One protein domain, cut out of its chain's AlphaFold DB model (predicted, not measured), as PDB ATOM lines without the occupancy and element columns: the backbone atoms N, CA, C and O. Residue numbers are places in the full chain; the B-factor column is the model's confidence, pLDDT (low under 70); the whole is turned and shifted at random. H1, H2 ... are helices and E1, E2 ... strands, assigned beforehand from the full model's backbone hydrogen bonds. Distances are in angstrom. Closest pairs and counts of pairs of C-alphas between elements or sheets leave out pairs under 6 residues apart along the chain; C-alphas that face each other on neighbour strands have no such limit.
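AT A GLANCE: This is residues 4 to 63 of the 65 residues of an uncharacterized protein of Deltaproteobacteria bacterium (UniProt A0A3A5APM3). One strongly twisted sheet of four antiparallel strands, with the hairpin E1 and E2 in its middle, has the short helix H2 over one face; the short helix H1 grazes the sheet near the last residues of E2. E3 runs beside E2 and E4 beside E1, and the link of residues 39 to 44 passes round the turn of the hairpin from one edge of the sheet to the other, while residues 59 to 63 run on from H2 over the face that it covers. The printed part has 60 residues, with two named helices and four named strands that follow each other as E1, E2, H1, E3, E4, H2; the sheet's order is E3, E2, E1, E4, and the class is mixed, helices and strands. The whole is compact, with a radius of gyration of the C-alphas of 10.8 A, and rounded, with spans of 30 by 24 by 15 A.

HOW THE PARTS SIT: E1, residues 4 to 10, and E2, residues 12 to 19, form a hairpin of antiparallel inner strands, with 154 degrees between their directions. N 6 and O 16 are within hydrogen-bond range at 2.8 A, and so are N 12 and O 10 at 2.7 A. H1, residues 23 to 26, is on the sheet but only grazes it, with its residues 23 to 26. Its closest C-alpha pair with E2 is that of Val 18 and Ala 26, 5.8 A apart. E3, residues 32 to 38, is an edge strand and the antiparallel neighbour of E2, at 154 degrees; N 13 and O 37 are 2.7 A apart, within hydrogen-bond range, and N 34 and O 15 are 2.9 A apart, also within it. E4, residues 45 to 50, is the other edge strand and the antiparallel neighbour of E1, at 165 degrees. Here N 7 and O 45 are within hydrogen-bond range at 2.8 A, and N 47 and O 5 at 2.9 A. E3 and E4 are apart. H1 and E4 are near each other, with 5 pairs of C-alphas within 10 A. H2, residues 53 to 58, is on the sheet at a height over the sheet of 8.4 A. It lies over E1 and runs slantwise to the strands, at 45 degrees to E1 on the local plane. The closest C-alphas of H2 and E4 are those of Ala 56 and Phe 50, 5.6 A apart. H1 and H2 are apart. Every O i to N i+4 pair of H2 is within hydrogen-bond range, while H1 is too short for such a pair and has its one O i to N i+3 pair within range.

IN THESE COORDINATES: E1 begins at C-alpha 4, at (-9.140, 19.378, 24.628), and is 19.5 A long from first to last C-alpha. E2, the longest strand by residues, measures 22.7 A and ends at C-alpha 19, at (-3.682, 16.463, 23.182). H1 has 4 residues, Gln 23 to Ala 26, and measures 4.9 A. E3, Glu 32 to Asp 38, measures 18.7 A, and E4, Glu 45 to Phe 50, measures 15.0 A. H2 measures 8.6 A and ends at C-alpha 58, at (-7.306, 27.530, 33.966).

THE WHOLE: The two C-alphas farthest apart are those of Lys 21 and Asp 40, 30.5 A. The printed part runs from residue 4 to residue 63 and has no cut. Its links are tight but for that from E3 to E4, which is short with 6 residues; no link is long. The mean pLDDT of the printed part is 76.8, and residues 8 to 13, residues 36 to 43 and residue 63 are under 70.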
ATOM      1  N   TYR A   4      -7.704  19.551  24.459       87.00
ATOM      2  CA  TYR A   4      -9.140  19.378  24.628       87.00
ATOM      3  C   TYR A   4      -9.441  18.781  25.998       87.00
ATOM      4  O   TYR A   4      -8.688  17.947  26.498       87.00
ATOM      5  N   LEU A   5     -10.559  19.179  26.595       84.38
ATOM      6  CA  LEU A   5     -11.098  18.531  27.786       84.38
ATOM      7  C   LEU A   5     -12.244  17.613  27.372       84.38
ATOM      8  O   LEU A   5     -13.163  18.060  26.690       84.38
ATOM      9  N   ARG A   6     -12.196  16.350  27.791       83.06
ATOM     10  CA  ARG A   6     -13.257  15.359  27.593       83.06
ATOM     11  C   ARG A   6     -13.948  15.078  28.911       83.06
ATOM     12  O   ARG A   6     -13.311  14.615  29.853       83.06
ATOM     13  N   HIS A   7     -15.255  15.270  28.946       79.38
ATOM     14  CA  HIS A   7     -16.120  14.921  30.062       79.38
ATOM     15  C   HIS A   7     -16.873  13.634  29.728       79.38
ATOM     16  O   HIS A   7     -17.814  13.665  28.945       79.38
ATOM     17  N   ALA A   8     -16.478  12.501  30.310       68.25
ATOM     18  CA  ALA A   8     -17.170  11.220  30.132       68.25
ATOM     19  C   ALA A   8     -18.055  10.926  31.351       68.25
ATOM     20  O   ALA A   8     -17.538  10.867  32.465       68.25
ATOM     21  N   ILE A   9     -19.368  10.742  31.175       63.97
ATOM     22  CA  ILE A   9     -20.299  10.605  32.308       63.97
ATOM     23  C   ILE A   9     -20.706   9.149  32.561       63.97
ATOM     24  O   ILE A   9     -21.136   8.438  31.653       63.97
ATOM     25  N   ARG A  10     -20.575   8.721  33.823       52.53
ATOM     26  CA  ARG A  10     -21.124   7.487  34.406       52.53
ATOM     27  C   ARG A  10     -21.553   7.779  35.846       52.53
ATOM     28  O   ARG A  10     -20.752   7.560  36.747       52.53
ATOM     29  N   GLU A  11     -22.740   8.358  36.057       52.91
ATOM     30  CA  GLU A  11     -23.246   8.884  37.359       52.91
ATOM     31  C   GLU A  11     -22.383  10.002  37.996       52.91
ATOM     32  O   GLU A  11     -22.870  10.820  38.761       52.91
ATOM     33  N   THR A  12     -21.116  10.078  37.602       55.62
ATOM     34  CA  THR A  12     -20.097  11.080  37.867       55.62
ATOM     35  C   THR A  12     -19.425  11.378  36.520       55.62
ATOM     36  O   THR A  12     -19.176  10.490  35.697       55.62
ATOM     37  N   ARG A  13     -19.197  12.651  36.231       63.91
ATOM     38  CA  ARG A  13     -18.517  13.182  35.053       63.91
ATOM     39  C   ARG A  13     -17.009  13.117  35.267       63.91
ATOM     40  O   ARG A  13     -16.478  13.815  36.109       63.91
ATOM     41  N   THR A  14     -16.293  12.309  34.498       72.25
ATOM     42  CA  THR A  14     -14.826  12.235  34.546       72.25
ATOM     43  C   THR A  14     -14.201  13.179  33.527       72.25
ATOM     44  O   THR A  14     -14.553  13.114  32.350       72.25
ATOM     45  N   VAL A  15     -13.258  14.012  33.963       75.50
ATOM     46  CA  VAL A  15     -12.539  14.975  33.124       75.50
ATOM     47  C   VAL A  15     -11.203  14.385  32.685       75.50
ATOM     48  O   VAL A  15     -10.394  13.963  33.515       75.50
ATOM     49  N   PHE A  16     -10.955  14.388  31.379       82.94
ATOM     50  CA  PHE A  16      -9.674  14.028  30.781       82.94
ATOM     51  C   PHE A  16      -9.123  15.196  29.973       82.94
ATOM     52  O   PHE A  16      -9.866  15.841  29.243       82.94
ATOM     53  N   LEU A  17      -7.817  15.421  30.043       83.81
ATOM     54  CA  LEU A  17      -7.093  16.311  29.149       83.81
ATOM     55  C   LEU A  17      -6.500  15.504  27.998       83.81
ATOM     56  O   LEU A  17      -5.730  14.573  28.219       83.81
ATOM     57  N   VAL A  18      -6.818  15.873  26.768       85.38
ATOM     58  CA  VAL A  18      -6.367  15.165  25.573       85.38
ATOM     59  C   VAL A  18      -5.622  16.127  24.657       85.38
ATOM     60  O   VAL A  18      -6.116  17.212  24.358       85.38
ATOM     61  N   GLU A  19      -4.429  15.742  24.214       85.50
ATOM     62  CA  GLU A  19      -3.682  16.463  23.182       85.50
ATOM     63  C   GLU A  19      -3.965  15.808  21.826       85.50
ATOM     64  O   GLU A  19      -3.843  14.593  21.684       85.50
ATOM     65  N   GLY A  20      -4.351  16.608  20.836       85.25
ATOM     66  CA  GLY A  20      -4.664  16.133  19.491       85.25
ATOM     67  C   GLY A  20      -4.569  17.278  18.496       85.25
ATOM     68  O   GLY A  20      -4.676  18.445  18.864       85.25
ATOM     69  N   LYS A  21      -4.325  16.979  17.220       82.44
ATOM     70  CA  LYS A  21      -4.265  18.030  16.179       82.44
ATOM     71  C   LYS A  21      -5.647  18.637  15.866       82.44
ATOM     72  O   LYS A  21      -5.715  19.775  15.406       82.44
ATOM     73  N   ASP A  22      -6.705  17.867  16.108       81.44
ATOM     74  CA  ASP A  22      -8.126  18.192  15.974       81.44
ATOM     75  C   ASP A  22      -8.946  17.281  16.921       81.44
ATOM     76  O   ASP A  22      -8.379  16.435  17.618       81.44
ATOM     77  N   GLN A  23     -10.270  17.462  16.979       79.19
ATOM     78  CA  GLN A  23     -11.132  16.671  17.868       79.19
ATOM     79  C   GLN A  23     -11.208  15.186  17.460       79.19
ATOM     80  O   GLN A  23     -11.192  14.330  18.339       79.19
ATOM     81  N   GLU A  24     -11.250  14.859  16.163       86.00
ATOM     82  CA  GLU A  24     -11.301  13.460  15.684       86.00
ATOM     83  C   GLU A  24     -10.023  12.682  16.037       86.00
ATOM     84  O   GLU A  24     -10.052  11.477  16.291       86.00
ATOM     85  N   ASP A  25      -8.882  13.369  16.055       81.44
ATOM     86  CA  ASP A  25      -7.608  12.840  16.528       81.44
ATOM     87  C   ASP A  25      -7.619  12.667  18.052       81.44
ATOM     88  O   ASP A  25      -7.257  11.603  18.546       81.44
ATOM     89  N   ALA A  26      -8.111  13.665  18.796       80.06
ATOM     90  CA  ALA A  26      -8.227  13.603  20.254       80.06
ATOM     91  C   ALA A  26      -9.152  12.460  20.725       80.06
ATOM     92  O   ALA A  26      -8.846  11.769  21.694       80.06
ATOM     93  N   GLU A  27     -10.249  12.191  20.018       80.25
ATOM     94  CA  GLU A  27     -11.182  11.102  20.337       80.25
ATOM     95  C   GLU A  27     -10.537   9.701  20.323       80.25
ATOM     96  O   GLU A  27     -11.066   8.780  20.947       80.25
ATOM     97  N   GLN A  28      -9.381   9.532  19.671       81.56
ATOM     98  CA  GLN A  28      -8.652   8.259  19.609       81.56
ATOM     99  C   GLN A  28      -7.745   7.999  20.820       81.56
ATOM    100  O   GLN A  28      -7.206   6.897  20.947       81.56
ATOM    101  N   TYR A  29      -7.570   8.980  21.710       78.88
ATOM    102  CA  TYR A  29      -6.701   8.874  22.879       78.88
ATOM    103  C   TYR A  29      -7.498   8.865  24.188       78.88
ATOM    104  O   TYR A  29      -8.550   9.492  24.329       78.88
ATOM    105  N   ASP A  30      -6.962   8.172  25.194       72.62
ATOM    106  CA  ASP A  30      -7.604   8.080  26.510       72.62
ATOM    107  C   ASP A  30      -7.458   9.360  27.353       72.62
ATOM    108  O   ASP A  30      -8.323   9.626  28.189       72.62
ATOM    109  N   GLY A  31      -6.425  10.175  27.099       80.50
ATOM    110  CA  GLY A  31      -6.153  11.431  27.811       80.50
ATOM    111  C   GLY A  31      -5.538  11.276  29.208       80.50
ATOM    112  O   GLY A  31      -5.476  10.191  29.780       80.50
ATOM    113  N   GLU A  32      -5.070  12.390  29.774       82.94
ATOM    114  CA  GLU A  32      -4.652  12.515  31.173       82.94
ATOM    115  C   GLU A  32      -5.893  12.715  32.054       82.94
ATOM    116  O   GLU A  32      -6.639  13.670  31.869       82.94
ATOM    117  N   TYR A  33      -6.124  11.823  33.019       78.44
ATOM    118  CA  TYR A  33      -7.212  11.970  33.990       78.44
ATOM    119  C   TYR A  33      -6.963  13.184  34.893       78.44
ATOM    120  O   TYR A  33      -5.945  13.236  35.586       78.44
ATOM    121  N   LEU A  34      -7.903  14.128  34.914       78.56
ATOM    122  CA  LEU A  34      -7.829  15.327  35.751       78.56
ATOM    123  C   LEU A  34      -8.689  15.223  37.015       78.56
ATOM    124  O   LEU A  34      -8.319  15.774  38.050       78.56
ATOM    125  N   GLY A  35      -9.806  14.496  36.963       73.88
ATOM    126  CA  GLY A  35     -10.713  14.382  38.102       73.88
ATOM    127  C   GLY A  35     -12.098  13.870  37.733       73.88
ATOM    128  O   GLY A  35     -12.347  13.470  36.597       73.88
ATOM    129  N   TYR A  36     -12.998  13.901  38.712       69.06
ATOM    130  CA  TYR A  36     -14.426  13.667  38.521       69.06
ATOM    131  C   TYR A  36     -15.225  14.864  39.051       69.06
ATOM    132  O   TYR A  36     -14.756  15.587  39.924       69.06
ATOM    133  N   VAL A  37     -16.420  15.046  38.507       66.31
ATOM    134  CA  VAL A  37     -17.404  16.088  38.806       66.31
ATOM    135  C   VAL A  37     -18.754  15.384  38.934       66.31
ATOM    136  O   VAL A  37     -19.018  14.450  38.183       66.31
ATOM    137  N   ASP A  38     -19.627  15.782  39.852       62.88
ATOM    138  CA  ASP A  38     -20.990  15.236  39.881       62.88
ATOM    139  C   ASP A  38     -21.798  15.831  38.718       62.88
ATOM    140  O   ASP A  38     -21.872  17.045  38.542       62.88
ATOM    141  N   GLY A  39     -22.353  14.971  37.862       58.44
ATOM    142  CA  GLY A  39     -23.093  15.383  36.669       58.44
ATOM    143  C   GLY A  39     -24.500  14.803  36.676       58.44
ATOM    144  O   GLY A  39     -24.660  13.600  36.843       58.44
ATOM    145  N   ASP A  40     -25.504  15.652  36.452       56.94
ATOM    146  CA  ASP A  40     -26.926  15.264  36.400       56.94
ATOM    147  C   ASP A  40     -27.339  14.646  35.040       56.94
ATOM    148  O   ASP A  40     -28.434  14.109  34.890       56.94
ATOM    149  N   ASP A  41     -26.459  14.697  34.032       55.59
ATOM    150  CA  ASP A  41     -26.736  14.291  32.647       55.59
ATOM    151  C   ASP A  41     -25.847  13.133  32.172       55.59
ATOM    152  O   ASP A  41     -24.756  12.936  32.678       55.59
ATOM    153  N   ASN A  42     -26.268  12.372  31.153       56.81
ATOM    154  CA  ASN A  42     -25.540  11.195  30.632       56.81
ATOM    155  C   ASN A  42     -24.784  11.447  29.302       56.81
ATOM    156  O   ASN A  42     -24.555  10.514  28.530       56.81
ATOM    157  N   ALA A  43     -24.417  12.693  28.990       61.53
ATOM    158  CA  ALA A  43     -23.774  13.057  27.720       61.53
ATOM    159  C   ALA A  43     -22.246  13.232  27.833       61.53
ATOM    160  O   ALA A  43     -21.749  13.834  28.781       61.53
ATOM    161  N   CYS A  44     -21.495  12.736  26.842       70.56
ATOM    162  CA  CYS A  44     -20.062  13.020  26.709       70.56
ATOM    163  C   CYS A  44     -19.874  14.416  26.095       70.56
ATOM    164  O   CYS A  44     -20.388  14.662  25.004       70.56
ATOM    165  N   GLU A  45     -19.156  15.313  26.772       80.31
ATOM    166  CA  GLU A  45     -18.908  16.683  26.299       80.31
ATOM    167  C   GLU A  45     -17.418  16.925  26.042       80.31
ATOM    168  O   GLU A  45     -16.562  16.391  26.748       80.31
ATOM    169  N   TRP A  46     -17.115  17.751  25.040       82.25
ATOM    170  CA  TRP A  46     -15.754  18.138  24.676       82.25
ATOM    171  C   TRP A  46     -15.611  19.660  24.691       82.25
ATOM    172  O   TRP A  46     -16.458  20.366  24.145       82.25
ATOM    173  N   PHE A  47     -14.524  20.163  25.277       84.50
ATOM    174  CA  PHE A  47     -14.236  21.596  25.386       84.50
ATOM    175  C   PHE A  47     -12.861  21.924  24.809       84.50
ATOM    176  O   PHE A  47     -11.911  21.158  24.977       84.50
ATOM    177  N   GLY A  48     -12.752  23.081  24.154       88.19
ATOM    178  CA  GLY A  48     -11.549  23.540  23.459       88.19
ATOM    179  C   GLY A  48     -11.861  24.010  22.030       88.19
ATOM    180  O   GLY A  48     -13.029  24.257  21.715       88.19
ATOM    181  N   PRO A  49     -10.848  24.122  21.148       85.19
ATOM    182  CA  PRO A  49      -9.426  23.868  21.401       85.19
ATOM    183  C   PRO A  49      -8.782  24.928  22.307       85.19
ATOM    184  O   PRO A  49      -9.107  26.109  22.213       85.19
ATOM    185  N   PHE A  50      -7.834  24.504  23.140       89.88
ATOM    186  CA  PHE A  50      -6.954  25.388  23.909       89.88
ATOM    187  C   PHE A  50      -5.544  25.365  23.318       89.88
ATOM    188  O   PHE A  50      -5.026  24.291  23.004       89.88
ATOM    189  N   ASP A  51      -4.897  26.525  23.186       87.75
ATOM    190  CA  ASP A  51      -3.559  26.613  22.586       87.75
ATOM    191  C   ASP A  51      -2.477  26.036  23.510       87.75
ATOM    192  O   ASP A  51      -1.454  25.521  23.048       87.75
ATOM    193  N   THR A  52      -2.706  26.081  24.827       88.19
ATOM    194  CA  THR A  52      -1.772  25.573  25.835       88.19
ATOM    195  C   THR A  52      -2.450  24.747  26.929       88.19
ATOM    196  O   THR A  52      -3.603  24.968  27.298       88.19
ATOM    197  N   ARG A  53      -1.682  23.835  27.545       86.75
ATOM    198  CA  ARG A  53      -2.115  23.081  28.736       86.75
ATOM    199  C   ARG A  53      -2.557  24.003  29.869       86.75
ATOM    200  O   ARG A  53      -3.495  23.686  30.585       86.75
ATOM    201  N   LYS A  54      -1.859  25.129  30.047       88.69
ATOM    202  CA  LYS A  54      -2.171  26.090  31.103       88.69
ATOM    203  C   LYS A  54      -3.572  26.673  30.910       88.69
ATOM    204  O   LYS A  54      -4.337  26.663  31.858       88.69
ATOM    205  N   GLU A  55      -3.918  27.093  29.696       86.19
ATOM    206  CA  GLU A  55      -5.255  27.619  29.389       86.19
ATOM    207  C   GLU A  55      -6.349  26.567  29.572       86.19
ATOM    208  O   GLU A  55      -7.391  26.872  30.142       86.19
ATOM    209  N   ALA A  56      -6.099  25.320  29.157       86.62
ATOM    210  CA  ALA A  56      -7.038  24.227  29.400       86.62
ATOM    211  C   ALA A  56      -7.279  24.018  30.904       86.62
ATOM    212  O   ALA A  56      -8.418  23.875  31.326       86.62
ATOM    213  N   MET A  57      -6.217  24.058  31.715       83.69
ATOM    214  CA  MET A  57      -6.278  23.877  33.169       83.69
ATOM    215  C   MET A  57      -6.748  25.122  33.933       83.69
ATOM    216  O   MET A  57      -7.087  25.004  35.098       83.69
ATOM    217  N   GLU A  58      -6.737  26.318  33.351       87.25
ATOM    218  CA  GLU A  58      -7.306  27.530  33.966       87.25
ATOM    219  C   GLU A  58      -8.776  27.742  33.567       87.25
ATOM    220  O   GLU A  58      -9.427  28.642  34.090       87.25
ATOM    221  N   SER A  59      -9.305  26.920  32.656       83.50
ATOM    222  CA  SER A  59     -10.709  26.940  32.258       83.50
ATOM    223  C   SER A  59     -11.615  26.508  33.408       83.50
ATOM    224  O   SER A  59     -11.373  25.480  34.039       83.50
ATOM    225  N   ASP A  60     -12.737  27.207  33.588       80.31
ATOM    226  CA  ASP A  60     -13.816  26.785  34.495       80.31
ATOM    227  C   ASP A  60     -14.362  25.393  34.126       80.31
ATOM    228  O   ASP A  60     -14.960  24.705  34.939       80.31
ATOM    229  N   GLN A  61     -14.148  24.939  32.887       78.69
ATOM    230  CA  GLN A  61     -14.545  23.596  32.464       78.69
ATOM    231  C   GLN A  61     -13.594  22.508  32.974       78.69
ATOM    232  O   GLN A  61     -13.989  21.349  33.022       78.69
ATOM    233  N   ALA A  62     -12.358  22.846  33.360       73.94
ATOM    234  CA  ALA A  62     -11.443  21.887  33.980       73.94
ATOM    235  C   ALA A  62     -11.790  21.619  35.451       73.94
ATOM    236  O   ALA A  62     -11.457  20.550  35.962       73.94
ATOM    237  N   TRP A  63     -12.458  22.572  36.111       66.38
ATOM    238  CA  TRP A  63     -12.782  22.522  37.534       66.38
ATOM    239  C   TRP A  63     -14.164  23.118  37.772       66.38
ATOM    240  O   TRP A  63     -14.338  24.330  37.719       66.38
TER     241      TRP A  63